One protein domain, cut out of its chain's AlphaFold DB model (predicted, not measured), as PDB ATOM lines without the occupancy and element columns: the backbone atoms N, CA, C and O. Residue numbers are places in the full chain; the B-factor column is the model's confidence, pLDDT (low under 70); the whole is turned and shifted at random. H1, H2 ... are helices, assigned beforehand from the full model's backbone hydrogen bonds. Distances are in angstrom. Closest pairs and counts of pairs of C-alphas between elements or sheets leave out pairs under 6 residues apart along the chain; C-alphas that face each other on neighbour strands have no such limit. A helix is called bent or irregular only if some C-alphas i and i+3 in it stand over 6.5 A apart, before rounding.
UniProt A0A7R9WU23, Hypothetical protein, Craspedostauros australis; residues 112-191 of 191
ATOM      1  N   ASP A 112     150.779 148.122 198.693       90.12
ATOM      2  CA  ASP A 112     151.560 146.971 198.238       90.12
ATOM      3  C   ASP A 112     152.940 147.316 197.665       90.12
ATOM      4  O   ASP A 112     153.819 146.455 197.644       90.12
ATOM      5  N   LEU A 113     153.126 148.557 197.214       91.56
ATOM      6  CA  LEU A 113     154.389 149.087 196.709       91.56
ATOM      7  C   LEU A 113     155.487 149.210 197.778       91.56
ATOM      8  O   LEU A 113     156.672 149.210 197.442       91.56
ATOM      9  N   TYR A 114     155.102 149.351 199.044       92.50
ATOM     10  CA  TYR A 114     156.023 149.582 200.160       92.50
ATOM     11  C   TYR A 114     156.149 148.356 201.071       92.50
ATOM     12  O   TYR A 114     156.983 148.338 201.978       92.50
ATOM     13  N   ARG A 115     155.337 147.318 200.833       91.06
ATOM     14  CA  ARG A 115     155.335 146.072 201.606       91.06
ATOM     15  C   ARG A 115     156.424 145.126 201.123       91.06
ATOM     16  O   ARG A 115     156.633 144.965 199.926       91.06
ATOM     17  N   ASP A 116     157.070 144.448 202.062       88.88
ATOM     18  CA  ASP A 116     158.034 143.397 201.754       88.88
ATOM     19  C   ASP A 116     157.377 142.162 201.106       88.88
ATOM     20  O   ASP A 116     156.163 141.964 201.142       88.88
ATOM     21  N   VAL A 117     158.206 141.296 200.518       86.38
ATOM     22  CA  VAL A 117     157.782 139.990 199.994       86.38
ATOM     23  C   VAL A 117     157.407 138.988 201.093       86.38
ATOM     24  O   VAL A 117     156.727 138.006 200.810       86.38
ATOM     25  N   SER A 118     157.855 139.209 202.334       86.38
ATOM     26  CA  SER A 118     157.459 138.418 203.495       86.38
ATOM     27  C   SER A 118     156.344 139.110 204.261       86.38
ATOM     28  O   SER A 118     156.509 140.212 204.777       86.38
ATOM     29  N   ASP A 119     155.244 138.393 204.423       84.38
ATOM     30  CA  ASP A 119     154.078 138.838 205.177       84.38
ATOM     31  C   ASP A 119     154.311 138.926 206.698       84.38
ATOM     32  O   ASP A 119     153.543 139.566 207.407       84.38
ATOM     33  N   LEU A 120     155.385 138.321 207.217       86.06
ATOM     34  CA  LEU A 120     155.776 138.436 208.630       86.06
ATOM     35  C   LEU A 120     156.812 139.538 208.878       86.06
ATOM     36  O   LEU A 120     157.234 139.738 210.018       86.06
ATOM     37  N   ASN A 121     157.271 140.225 207.830       87.06
ATOM     38  CA  ASN A 121     158.272 141.270 207.970       87.06
ATOM     39  C   ASN A 121     157.617 142.566 208.450       87.06
ATOM     40  O   ASN A 121     156.645 143.039 207.871       87.06
ATOM     41  N   ILE A 122     158.166 143.153 209.511       89.19
ATOM     42  CA  ILE A 122     157.667 144.419 210.069       89.19
ATOM     43  C   ILE A 122     158.227 145.647 209.345       89.19
ATOM     44  O   ILE A 122     157.794 146.768 209.608       89.19
ATOM     45  N   HIS A 123     159.222 145.449 208.482       89.44
ATOM     46  CA  HIS A 123     159.891 146.505 207.743       89.44
ATOM     47  C   HIS A 123     159.283 146.684 206.357       89.44
ATOM     48  O   HIS A 123     158.831 145.738 205.713       89.44
ATOM     49  N   ILE A 124     159.329 147.926 205.899       90.56
ATOM     50  CA  ILE A 124     158.999 148.311 204.531       90.56
ATOM     51  C   ILE A 124     160.142 147.955 203.581       90.56
ATOM     52  O   ILE A 124     161.275 147.716 204.009       90.56
ATOM     53  N   VAL A 125     159.866 148.035 202.285       91.69
ATOM     54  CA  VAL A 125     160.906 148.074 201.256       91.69
ATOM     55  C   VAL A 125     161.437 149.501 201.145       91.69
ATOM     56  O   VAL A 125     160.722 150.438 200.770       91.69
ATOM     57  N   TRP A 126     162.699 149.684 201.528       91.25
ATOM     58  CA  TRP A 126     163.332 151.001 201.573       91.25
ATOM     59  C   TRP A 126     163.497 151.599 200.181       91.25
ATOM     60  O   TRP A 126     163.336 152.803 200.014       91.25
ATOM     61  N   GLU A 127     163.757 150.767 199.181       93.69
ATOM     62  CA  GLU A 127     164.024 151.180 197.809       93.69
ATOM     63  C   GLU A 127     162.857 151.947 197.191       93.69
ATOM     64  O   GLU A 127     163.065 152.970 196.541       93.69
ATOM     65  N   THR A 128     161.620 151.516 197.436       91.25
ATOM     66  CA  THR A 128     160.431 152.251 196.990       91.25
ATOM     67  C   THR A 128     160.071 153.387 197.940       91.25
ATOM     68  O   THR A 128     159.697 154.465 197.486       91.25
ATOM     69  N   THR A 129     160.251 153.212 199.252       91.69
ATOM     70  CA  THR A 129     159.910 154.259 200.232       91.69
ATOM     71  C   THR A 129     160.791 155.505 200.091       91.69
ATOM     72  O   THR A 129     160.291 156.628 200.138       91.69
ATOM     73  N   ILE A 130     162.096 155.344 199.857       91.69
ATOM     74  CA  ILE A 130     163.026 156.467 199.662       91.69
ATOM     75  C   ILE A 130     162.636 157.307 198.436       91.69
ATOM     76  O   ILE A 130     162.811 158.527 198.436       91.69
ATOM     77  N   MET A 131     162.058 156.691 197.402       91.69
ATOM     78  CA  MET A 131     161.575 157.434 196.238       91.69
ATOM     79  C   MET A 131     160.417 158.374 196.587       91.69
ATOM     80  O   MET A 131     160.360 159.474 196.040       91.69
ATOM     81  N   VAL A 132     159.547 158.001 197.534       91.44
ATOM     82  CA  VAL A 132     158.507 158.904 198.067       91.44
ATOM     83  C   VAL A 132     159.158 160.130 198.705       91.44
ATOM     84  O   VAL A 132     158.741 161.261 198.468       91.44
ATOM     85  N   TRP A 133     160.236 159.927 199.465       90.12
ATOM     86  CA  TRP A 133     160.952 161.014 200.135       90.12
ATOM     87  C   TRP A 133     161.602 161.968 199.130       90.12
ATOM     88  O   TRP A 133     161.485 163.183 199.271       90.12
ATOM     89  N   LEU A 134     162.222 161.442 198.068       90.38
ATOM     90  CA  LEU A 134     162.790 162.252 196.982       90.38
ATOM     91  C   LEU A 134     161.735 163.053 196.206       90.38
ATOM     92  O   LEU A 134     162.047 164.107 195.643       90.38
ATOM     93  N   GLN A 135     160.503 162.552 196.137       89.31
ATOM     94  CA  GLN A 135     159.382 163.260 195.520       89.31
ATOM     95  C   GLN A 135     158.844 164.357 196.442       89.31
ATOM     96  O   GLN A 135     158.651 165.485 195.984       89.31
ATOM     97  N   ARG A 136     158.658 164.052 197.733       89.06
ATOM     98  CA  ARG A 136     158.131 164.996 198.728       89.06
ATOM     99  C   ARG A 136     159.110 166.120 199.058       89.06
ATOM    100  O   ARG A 136     158.699 167.262 199.251       89.06
ATOM    101  N   TRP A 137     160.409 165.826 199.051       88.94
ATOM    102  CA  TRP A 137     161.471 166.787 199.337       88.94
ATOM    103  C   TRP A 137     162.458 166.869 198.167       88.94
ATOM    104  O   TRP A 137     163.536 166.276 198.224       88.94
ATOM    105  N   PRO A 138     162.143 167.636 197.103       88.19
ATOM    106  CA  PRO A 138     162.947 167.661 195.879       88.19
ATOM    107  C   PRO A 138     164.413 168.056 196.078       88.19
ATOM    108  O   PRO A 138     165.256 167.641 195.291       88.19
ATOM    109  N   TRP A 139     164.731 168.811 197.133       88.00
ATOM    110  CA  TRP A 139     166.105 169.186 197.481       88.00
ATOM    111  C   TRP A 139     166.982 167.982 197.865       88.00
ATOM    112  O   TRP A 139     168.201 168.060 197.761       88.00
ATOM    113  N   LEU A 140     166.391 166.847 198.263       88.44
ATOM    114  CA  LEU A 140     167.137 165.609 198.499       88.44
ATOM    115  C   LEU A 140     167.781 165.071 197.215       88.44
ATOM    116  O   LEU A 140     168.787 164.370 197.294       88.44
ATOM    117  N   LYS A 141     167.251 165.421 196.034       88.81
ATOM    118  CA  LYS A 141     167.826 165.006 194.744       88.81
ATOM    119  C   LYS A 141     169.239 165.545 194.536       88.81
ATOM    120  O   LYS A 141     170.045 164.887 193.893       88.81
ATOM    121  N   ASP A 142     169.552 166.692 195.132       90.38
ATOM    122  CA  ASP A 142     170.886 167.289 195.058       90.38
ATOM    123  C   ASP A 142     171.898 166.577 195.980       90.38
ATOM    124  O   ASP A 142     173.101 166.825 195.891       90.38
ATOM    125  N   LEU A 143     171.424 165.700 196.876       89.94
ATOM    126  CA  LEU A 143     172.250 164.955 197.832       89.94
ATOM    127  C   LEU A 143     172.520 163.506 197.417       89.94
ATOM    128  O   LEU A 143     173.378 162.855 198.014       89.94
ATOM    129  N   VAL A 144     171.793 162.987 196.427       92.06
ATOM    130  CA  VAL A 144     171.942 161.605 195.960       92.06
ATOM    131  C   VAL A 144     172.874 161.522 194.742       92.06
ATOM    132  O   VAL A 144     172.952 162.467 193.956       92.06
ATOM    133  N   PRO A 145     173.617 160.414 194.559       93.44
ATOM    134  CA  PRO A 145     174.490 160.236 193.399       93.44
ATOM    135  C   PRO A 145     173.702 160.108 192.085       93.44
ATOM    136  O   PRO A 145     172.544 159.703 192.070       93.44
ATOM    137  N   GLU A 146     174.355 160.363 190.948       90.88
ATOM    138  CA  GLU A 146     173.721 160.338 189.613       90.88
ATOM    139  C   GLU A 146     173.039 158.997 189.269       90.88
ATOM    140  O   GLU A 146     172.016 158.971 188.591       90.88
ATOM    141  N   ASN A 147     173.573 157.871 189.756       93.25
ATOM    142  CA  ASN A 147     173.016 156.535 189.512       93.25
ATOM    143  C   ASN A 147     172.111 156.022 190.643       93.25
ATOM    144  O   ASN A 147     171.771 154.843 190.643       93.25
ATOM    145  N   PHE A 148     171.685 156.886 191.569       93.25
ATOM    146  CA  PHE A 148     170.963 156.482 192.775       93.25
ATOM    147  C   PHE A 148     169.759 155.572 192.507       93.25
ATOM    148  O   PHE A 148     169.636 154.524 193.126       93.25
ATOM    149  N   GLU A 149     168.904 155.912 191.539       90.19
ATOM    150  CA  GLU A 149     167.723 155.096 191.215       90.19
ATOM    151  C   GLU A 149     168.093 153.699 190.686       90.19
ATOM    152  O   GLU A 149     167.413 152.716 190.984       90.19
ATOM    153  N   LYS A 150     169.189 153.588 189.923       91.06
ATOM    154  CA  LYS A 150     169.695 152.289 189.452       91.06
ATOM    155  C   LYS A 150     170.282 151.481 190.601       91.06
ATOM    156  O   LYS A 150     170.094 150.269 190.640       91.06
ATOM    157  N   ASP A 151     170.968 152.150 191.523       94.62
ATOM    158  CA  ASP A 151     171.527 151.513 192.710       94.62
ATOM    159  C   ASP A 151     170.406 150.985 193.614       94.62
ATOM    160  O   ASP A 151     170.493 149.843 194.053       94.62
ATOM    161  N   LEU A 152     169.311 151.738 193.796       93.62
ATOM    162  CA  LEU A 152     168.114 151.257 194.497       93.62
ATOM    163  C   LEU A 152     167.499 150.034 193.808       93.62
ATOM    164  O   LEU A 152     167.153 149.064 194.470       93.62
ATOM    165  N   GLN A 153     167.381 150.028 192.477       92.88
ATOM    166  CA  GLN A 153     166.896 148.828 191.786       92.88
ATOM    167  C   GLN A 153     167.798 147.623 192.070       92.88
ATOM    168  O   GLN A 153     167.307 146.542 192.380       92.88
ATOM    169  N   LYS A 154     169.117 147.821 192.007       94.81
ATOM    170  CA  LYS A 154     170.081 146.759 192.278       94.81
ATOM    171  C   LYS A 154     169.966 146.242 193.715       94.81
ATOM    172  O   LYS A 154     170.008 145.032 193.907       94.81
ATOM    173  N   THR A 155     169.829 147.111 194.720       94.69
ATOM    174  CA  THR A 155     169.696 146.655 196.115       94.69
ATOM    175  C   THR A 155     168.393 145.899 196.341       94.69
ATOM    176  O   THR A 155     168.406 144.897 197.056       94.69
ATOM    177  N   LEU A 156     167.300 146.300 195.679       92.31
ATOM    178  CA  LEU A 156     166.051 145.543 195.694       92.31
ATOM    179  C   LEU A 156     166.231 144.151 195.077       92.31
ATOM    180  O   LEU A 156     165.782 143.164 195.659       92.31
ATOM    181  N   ASP A 157     166.872 144.068 193.910       91.88
ATOM    182  CA  ASP A 157     167.104 142.800 193.216       91.88
ATOM    183  C   ASP A 157     167.971 141.866 194.076       91.88
ATOM    184  O   ASP A 157     167.554 140.742 194.368       91.88
ATOM    185  N   ASP A 158     169.108 142.366 194.582       93.06
ATOM    186  CA  ASP A 158     170.002 141.635 195.491       93.06
ATOM    187  C   ASP A 158     169.237 141.138 196.734       93.06
ATOM    188  O   ASP A 158     169.415 140.006 197.186       93.06
ATOM    189  N   TYR A 159     168.362 141.975 197.302       89.81
ATOM    190  CA  TYR A 159     167.563 141.628 198.473       89.81
ATOM    191  C   TYR A 159     166.551 140.518 198.187       89.81
ATOM    192  O   TYR A 159     166.426 139.579 198.979       89.81
ATOM    193  N   ILE A 160     165.847 140.585 197.057       88.44
ATOM    194  CA  ILE A 160     164.865 139.571 196.658       88.44
ATOM    195  C   ILE A 160     165.546 138.223 196.399       88.44
ATOM    196  O   ILE A 160     165.005 137.188 196.790       88.44
ATOM    197  N   GLU A 161     166.753 138.216 195.826       89.38
ATOM    198  CA  GLU A 161     167.536 136.988 195.630       89.38
ATOM    199  C   GLU A 161     167.834 136.253 196.947       89.38
ATOM    200  O   GLU A 161     167.913 135.022 196.967       89.38
ATOM    201  N   THR A 162     167.919 136.968 198.076       87.38
ATOM    202  CA  THR A 162     168.095 136.338 199.401       87.38
ATOM    203  C   THR A 162     166.846 135.610 199.912       87.38
ATOM    204  O   THR A 162     166.911 134.902 200.921       87.38
ATOM    205  N   LYS A 163     165.704 135.743 199.222       87.06
ATOM    206  CA  LYS A 163     164.395 135.223 199.645       87.06
ATOM    207  C   LYS A 163     163.730 134.333 198.588       87.06
ATOM    208  O   LYS A 163     162.587 134.579 198.206       87.06
ATOM    209  N   PRO A 164     164.370 133.227 198.166       84.94
ATOM    210  CA  PRO A 164     163.789 132.308 197.182       84.94
ATOM    211  C   PRO A 164     162.530 131.581 197.689       84.94
ATOM    212  O   PRO A 164     161.829 130.941 196.914       84.94
ATOM    213  N   TRP A 165     162.269 131.648 198.995       83.25
ATOM    214  CA  TRP A 165     161.106 131.074 199.666       83.25
ATOM    215  C   TRP A 165     159.885 132.001 199.668       83.25
ATOM    216  O   TRP A 165     158.816 131.567 200.088       83.25
ATOM    217  N   ALA A 166     160.027 133.266 199.263       83.00
ATOM    218  CA  ALA A 166     158.919 134.209 199.305       83.00
ATOM    219  C   ALA A 166     157.849 133.838 198.267       83.00
ATOM    220  O   ALA A 166     158.130 133.717 197.076       83.00
ATOM    221  N   GLU A 167     156.606 133.684 198.722       77.12
ATOM    222  CA  GLU A 167     155.468 133.350 197.853       77.12
ATOM    223  C   GLU A 167     154.974 134.567 197.056       77.12
ATOM    224  O   GLU A 167     154.388 134.437 195.978       77.12
ATOM    225  N   ARG A 168     155.247 135.772 197.567       81.38
ATOM    226  CA  ARG A 168     154.890 137.044 196.946       81.38
ATOM    227  C   ARG A 168     156.048 137.602 196.125       81.38
ATOM    228  O   ARG A 168     157.192 137.633 196.562       81.38
ATOM    229  N   THR A 169     155.724 138.154 194.959       83.81
ATOM    230  CA  THR A 169     156.650 138.995 194.186       83.81
ATOM    231  C   THR A 169     156.411 140.464 194.506       83.81
ATOM    232  O   THR A 169     155.268 140.927 194.467       83.81
ATOM    233  N   HIS A 170     157.479 141.211 194.774       87.06
ATOM    234  CA  HIS A 170     157.383 142.652 194.965       87.06
ATOM    235  C   HIS A 170     156.932 143.348 193.667       87.06
ATOM    236  O   HIS A 170     157.320 142.950 192.566       87.06
ATOM    237  N   VAL A 171     156.112 144.403 193.766       85.50
ATOM    238  CA  VAL A 171     155.552 145.089 192.581       85.50
ATOM    239  C   VAL A 171     156.667 145.642 191.688       85.50
ATOM    240  O   VAL A 171     156.648 145.448 190.471       85.50
ATOM    241  N   ALA A 172     157.693 146.239 192.301       84.56
ATOM    242  CA  ALA A 172     158.836 146.802 191.587       84.56
ATOM    243  C   ALA A 172     159.706 145.754 190.862       84.56
ATOM    244  O   ALA A 172     160.418 146.115 189.934       84.56
ATOM    245  N   THR A 173     159.603 144.457 191.167       82.62
ATOM    246  CA  THR A 173     160.318 143.414 190.402       82.62
ATOM    247  C   THR A 173     159.788 143.286 188.970       82.62
ATOM    248  O   THR A 173     160.500 142.848 188.075       82.62
ATOM    249  N   LYS A 174     158.522 143.656 188.728       85.50
ATOM    250  CA  LYS A 174     157.883 143.509 187.408       85.50
ATOM    251  C   LYS A 174     158.113 144.702 186.484       85.50
ATOM    252  O   LYS A 174     158.057 144.544 185.269       85.50
ATOM    253  N   MET A 175     158.309 145.890 187.049       88.75
ATOM    254  CA  MET A 175     158.290 147.160 186.307       88.75
ATOM    255  C   MET A 175     159.404 148.135 186.710       88.75
ATOM    256  O   MET A 175     159.454 149.255 186.207       88.75
ATOM    257  N   GLY A 176     160.297 147.713 187.604       87.19
ATOM    258  CA  GLY A 176     161.311 148.554 188.226       87.19
ATOM    259  C   GLY A 176     160.748 149.461 189.324       87.19
ATOM    260  O   GLY A 176     159.555 149.765 189.353       87.19
ATOM    261  N   VAL A 177     161.623 149.926 190.219       85.31
ATOM    262  CA  VAL A 177     161.301 150.873 191.302       85.31
ATOM    263  C   VAL A 177     160.633 152.125 190.731       85.31
ATOM    264  O   VAL A 177     159.551 152.503 191.170       85.31
ATOM    265  N   GLN A 178     161.213 152.722 189.686       85.56
ATOM    266  CA  GLN A 178     160.673 153.934 189.069       85.56
ATOM    267  C   GLN A 178     159.301 153.710 188.413       85.56
ATOM    268  O   GLN A 178     158.395 154.522 188.599       85.56
ATOM    269  N   GLY A 179     159.128 152.608 187.676       84.81
ATOM    270  CA  GLY A 179     157.849 152.287 187.035       84.81
ATOM    271  C   GLY A 179     156.738 152.059 188.058       84.81
ATOM    272  O   GLY A 179     155.613 152.515 187.867       84.81
ATOM    273  N   ALA A 180     157.075 151.434 189.187       85.50
ATOM    274  CA  ALA A 180     156.131 151.187 190.265       85.50
ATOM    275  C   ALA A 180     155.703 152.490 190.968       85.50
ATOM    276  O   ALA A 180     154.517 152.681 191.231       85.50
ATOM    277  N   MET A 181     156.634 153.432 191.164       89.19
ATOM    278  CA  MET A 181     156.315 154.773 191.674       89.19
ATOM    279  C   MET A 181     155.408 155.572 190.726       89.19
ATOM    280  O   MET A 181     154.477 156.229 191.179       89.19
ATOM    281  N   GLN A 182     155.658 155.519 189.414       87.19
ATOM    282  CA  GLN A 182     154.841 156.228 188.418       87.19
ATOM    283  C   GLN A 182     153.409 155.688 188.356       87.19
ATOM    284  O   GLN A 182     152.459 156.456 188.217       87.19
ATOM    285  N   GLN A 183     153.245 154.367 188.472       85.94
ATOM    286  CA  GLN A 183     151.924 153.749 188.496       85.94
ATOM    287  C   GLN A 183     151.104 154.206 189.708       85.94
ATOM    288  O   GLN A 183     149.909 154.461 189.570       85.94
ATOM    289  N   GLU A 184     151.733 154.303 190.878       85.00
ATOM    290  CA  GLU A 184     151.065 154.733 192.106       85.00
ATOM    291  C   GLU A 184     150.599 156.191 192.023       85.00
ATOM    292  O   GLU A 184     149.460 156.502 192.359       85.00
ATOM    293  N   GLN A 185     151.434 157.076 191.475       81.25
ATOM    294  CA  GLN A 185     151.053 158.471 191.232       81.25
ATOM    295  C   GLN A 185     149.853 158.585 190.287       81.25
ATOM    296  O   GLN A 185     148.903 159.306 190.575       81.25
ATOM    297  N   ALA A 186     149.861 157.823 189.189       80.12
ATOM    298  CA  ALA A 186     148.766 157.830 188.225       80.12
ATOM    299  C   ALA A 186     147.435 157.328 188.817       80.12
ATOM    300  O   ALA A 186     146.375 157.698 188.319       80.12
ATOM    301  N   ARG A 187     147.475 156.486 189.860       77.81
ATOM    302  CA  ARG A 187     146.274 156.068 190.599       77.81
ATOM    303  C   ARG A 187     145.742 157.189 191.481       77.81
ATOM    304  O   ARG A 187     144.560 157.488 191.389       77.81
ATOM    305  N   GLY A 188     146.615 157.852 192.238       70.56
ATOM    306  CA  GLY A 188     146.218 158.972 193.097       70.56
ATOM    307  C   GLY A 188     145.683 160.197 192.342       70.56
ATOM    308  O   GLY A 188     144.948 160.984 192.919       70.56
ATOM    309  N   GLU A 189     146.022 160.373 191.059       68.69
ATOM    310  CA  GLU A 189     145.466 161.442 190.207       68.69
ATOM    311  C   GLU A 189     144.103 161.097 189.577       68.69
ATOM    312  O   GLU A 189     143.433 161.979 189.035       68.69
ATOM    313  N   ALA A 190     143.708 159.820 189.588       55.81
ATOM    314  CA  ALA A 190     142.466 159.337 188.981       55.81
ATOM    315  C   ALA A 190     141.289 159.243 189.974       55.81
ATOM    316  O   ALA A 190     140.156 159.021 189.534       55.81
ATOM    317  N   GLU A 191     141.567 159.394 191.269       52.81
ATOM    318  CA  GLU A 191     140.625 159.370 192.402       52.81
ATOM    319  C   GLU A 191     140.210 160.787 192.827       52.81
ATOM    320  O   GLU A 191     139.003 160.974 193.122       52.81
TER     321      GLU A 191
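Overview. This is residues 112 to 191 of the 191 residues of the protein "Hypothetical protein" of Craspedostauros australis (UniProt A0A7R9WU23). Two helices, H1 and H3, run opposite ways and overlap only in part, and a sharply kinked helix, H4, packs on both of them near its kink. The short helix H2 makes the turn between H1 and H3, an unnamed loop of residues 112 to 125 leads into H1, and beyond the kink H4 turns away, so that residues 185 to 191 stick out. The printed part has 80 residues with four named helices, in the order H1, H2, H3, H4, and no named strand; the class is all helix. The whole is compact, with a radius of gyration of the C-alphas of 13.1 A and spans of 38 by 34 by 23 A.

Along the chain. The printed part begins at Asp 112, and residues 112 to 125 hold no named element. H1, residues 126 to 136, begins at C-alpha 126, (163.332, 151.001, 201.573), and is 15.2 A long from first to last C-alpha. H2 is residues 138 to 143, 9.9 A long. H3, residues 148 to 161, begins at C-alpha 148, (170.963, 156.482, 192.775), and is 20.0 A long. H4, residues 171 to 188, is the longest helix by residues, spans 16.7 A and ends at C-alpha 188, (146.218, 158.972, 193.097). H4 is irregular, with C-alphas 174 and 177 9.0 A apart, and has a kink of 98 degrees near residue 178.

Arrangement. H1 is the hub and touches the three other helices. H1 and H2 touch only at the corner by their link, and only just, with 3 pairs of C-alphas within 8 A; the closest are those of Leu 134 and Leu 140, 5.7 A apart. H3 touches H1 with residues 152 to 156 alone, at a shallow tilt of 25 degrees, opposite ways; the closest C-alphas are those of Glu 127 and Leu 152, 5.3 A apart. H4 touches H1, the closest C-alphas being those of Thr 128 and Val 177, 5.9 A apart. By the rough line of H4, the two run the same way at a shallow tilt of 33 degrees, only just short of steep. H4 touches H3 with residues 173 to 178 alone, at a steep tilt of 58 degrees, opposite ways; the C-alphas of Gln 153 and Val 177 are the closest, 6.0 A apart. H2 is apart from H3 and from H4. In H3 every O i to N i+4 pair is within hydrogen-bond range; in H1 5 of 7 are, in H4 10 of 14, and in H2 0 of 2, beside 3 of 3 O i to N i+3 pairs.

Size, cuts and confidence. The two C-alphas farthest apart, those of Trp 139 and Trp 165, are 38.5 A apart. The printed part has no cut and ends at residue 191, the chain's last. The links H1 to H2 and H2 to H3 are tight, and the link H3 to H4 is short. Residues 185 to 191, of which 185 to 188 belong to H4, stand free. The mean pLDDT of the printed part is 87.2, and residues 189 to 191 are under 70.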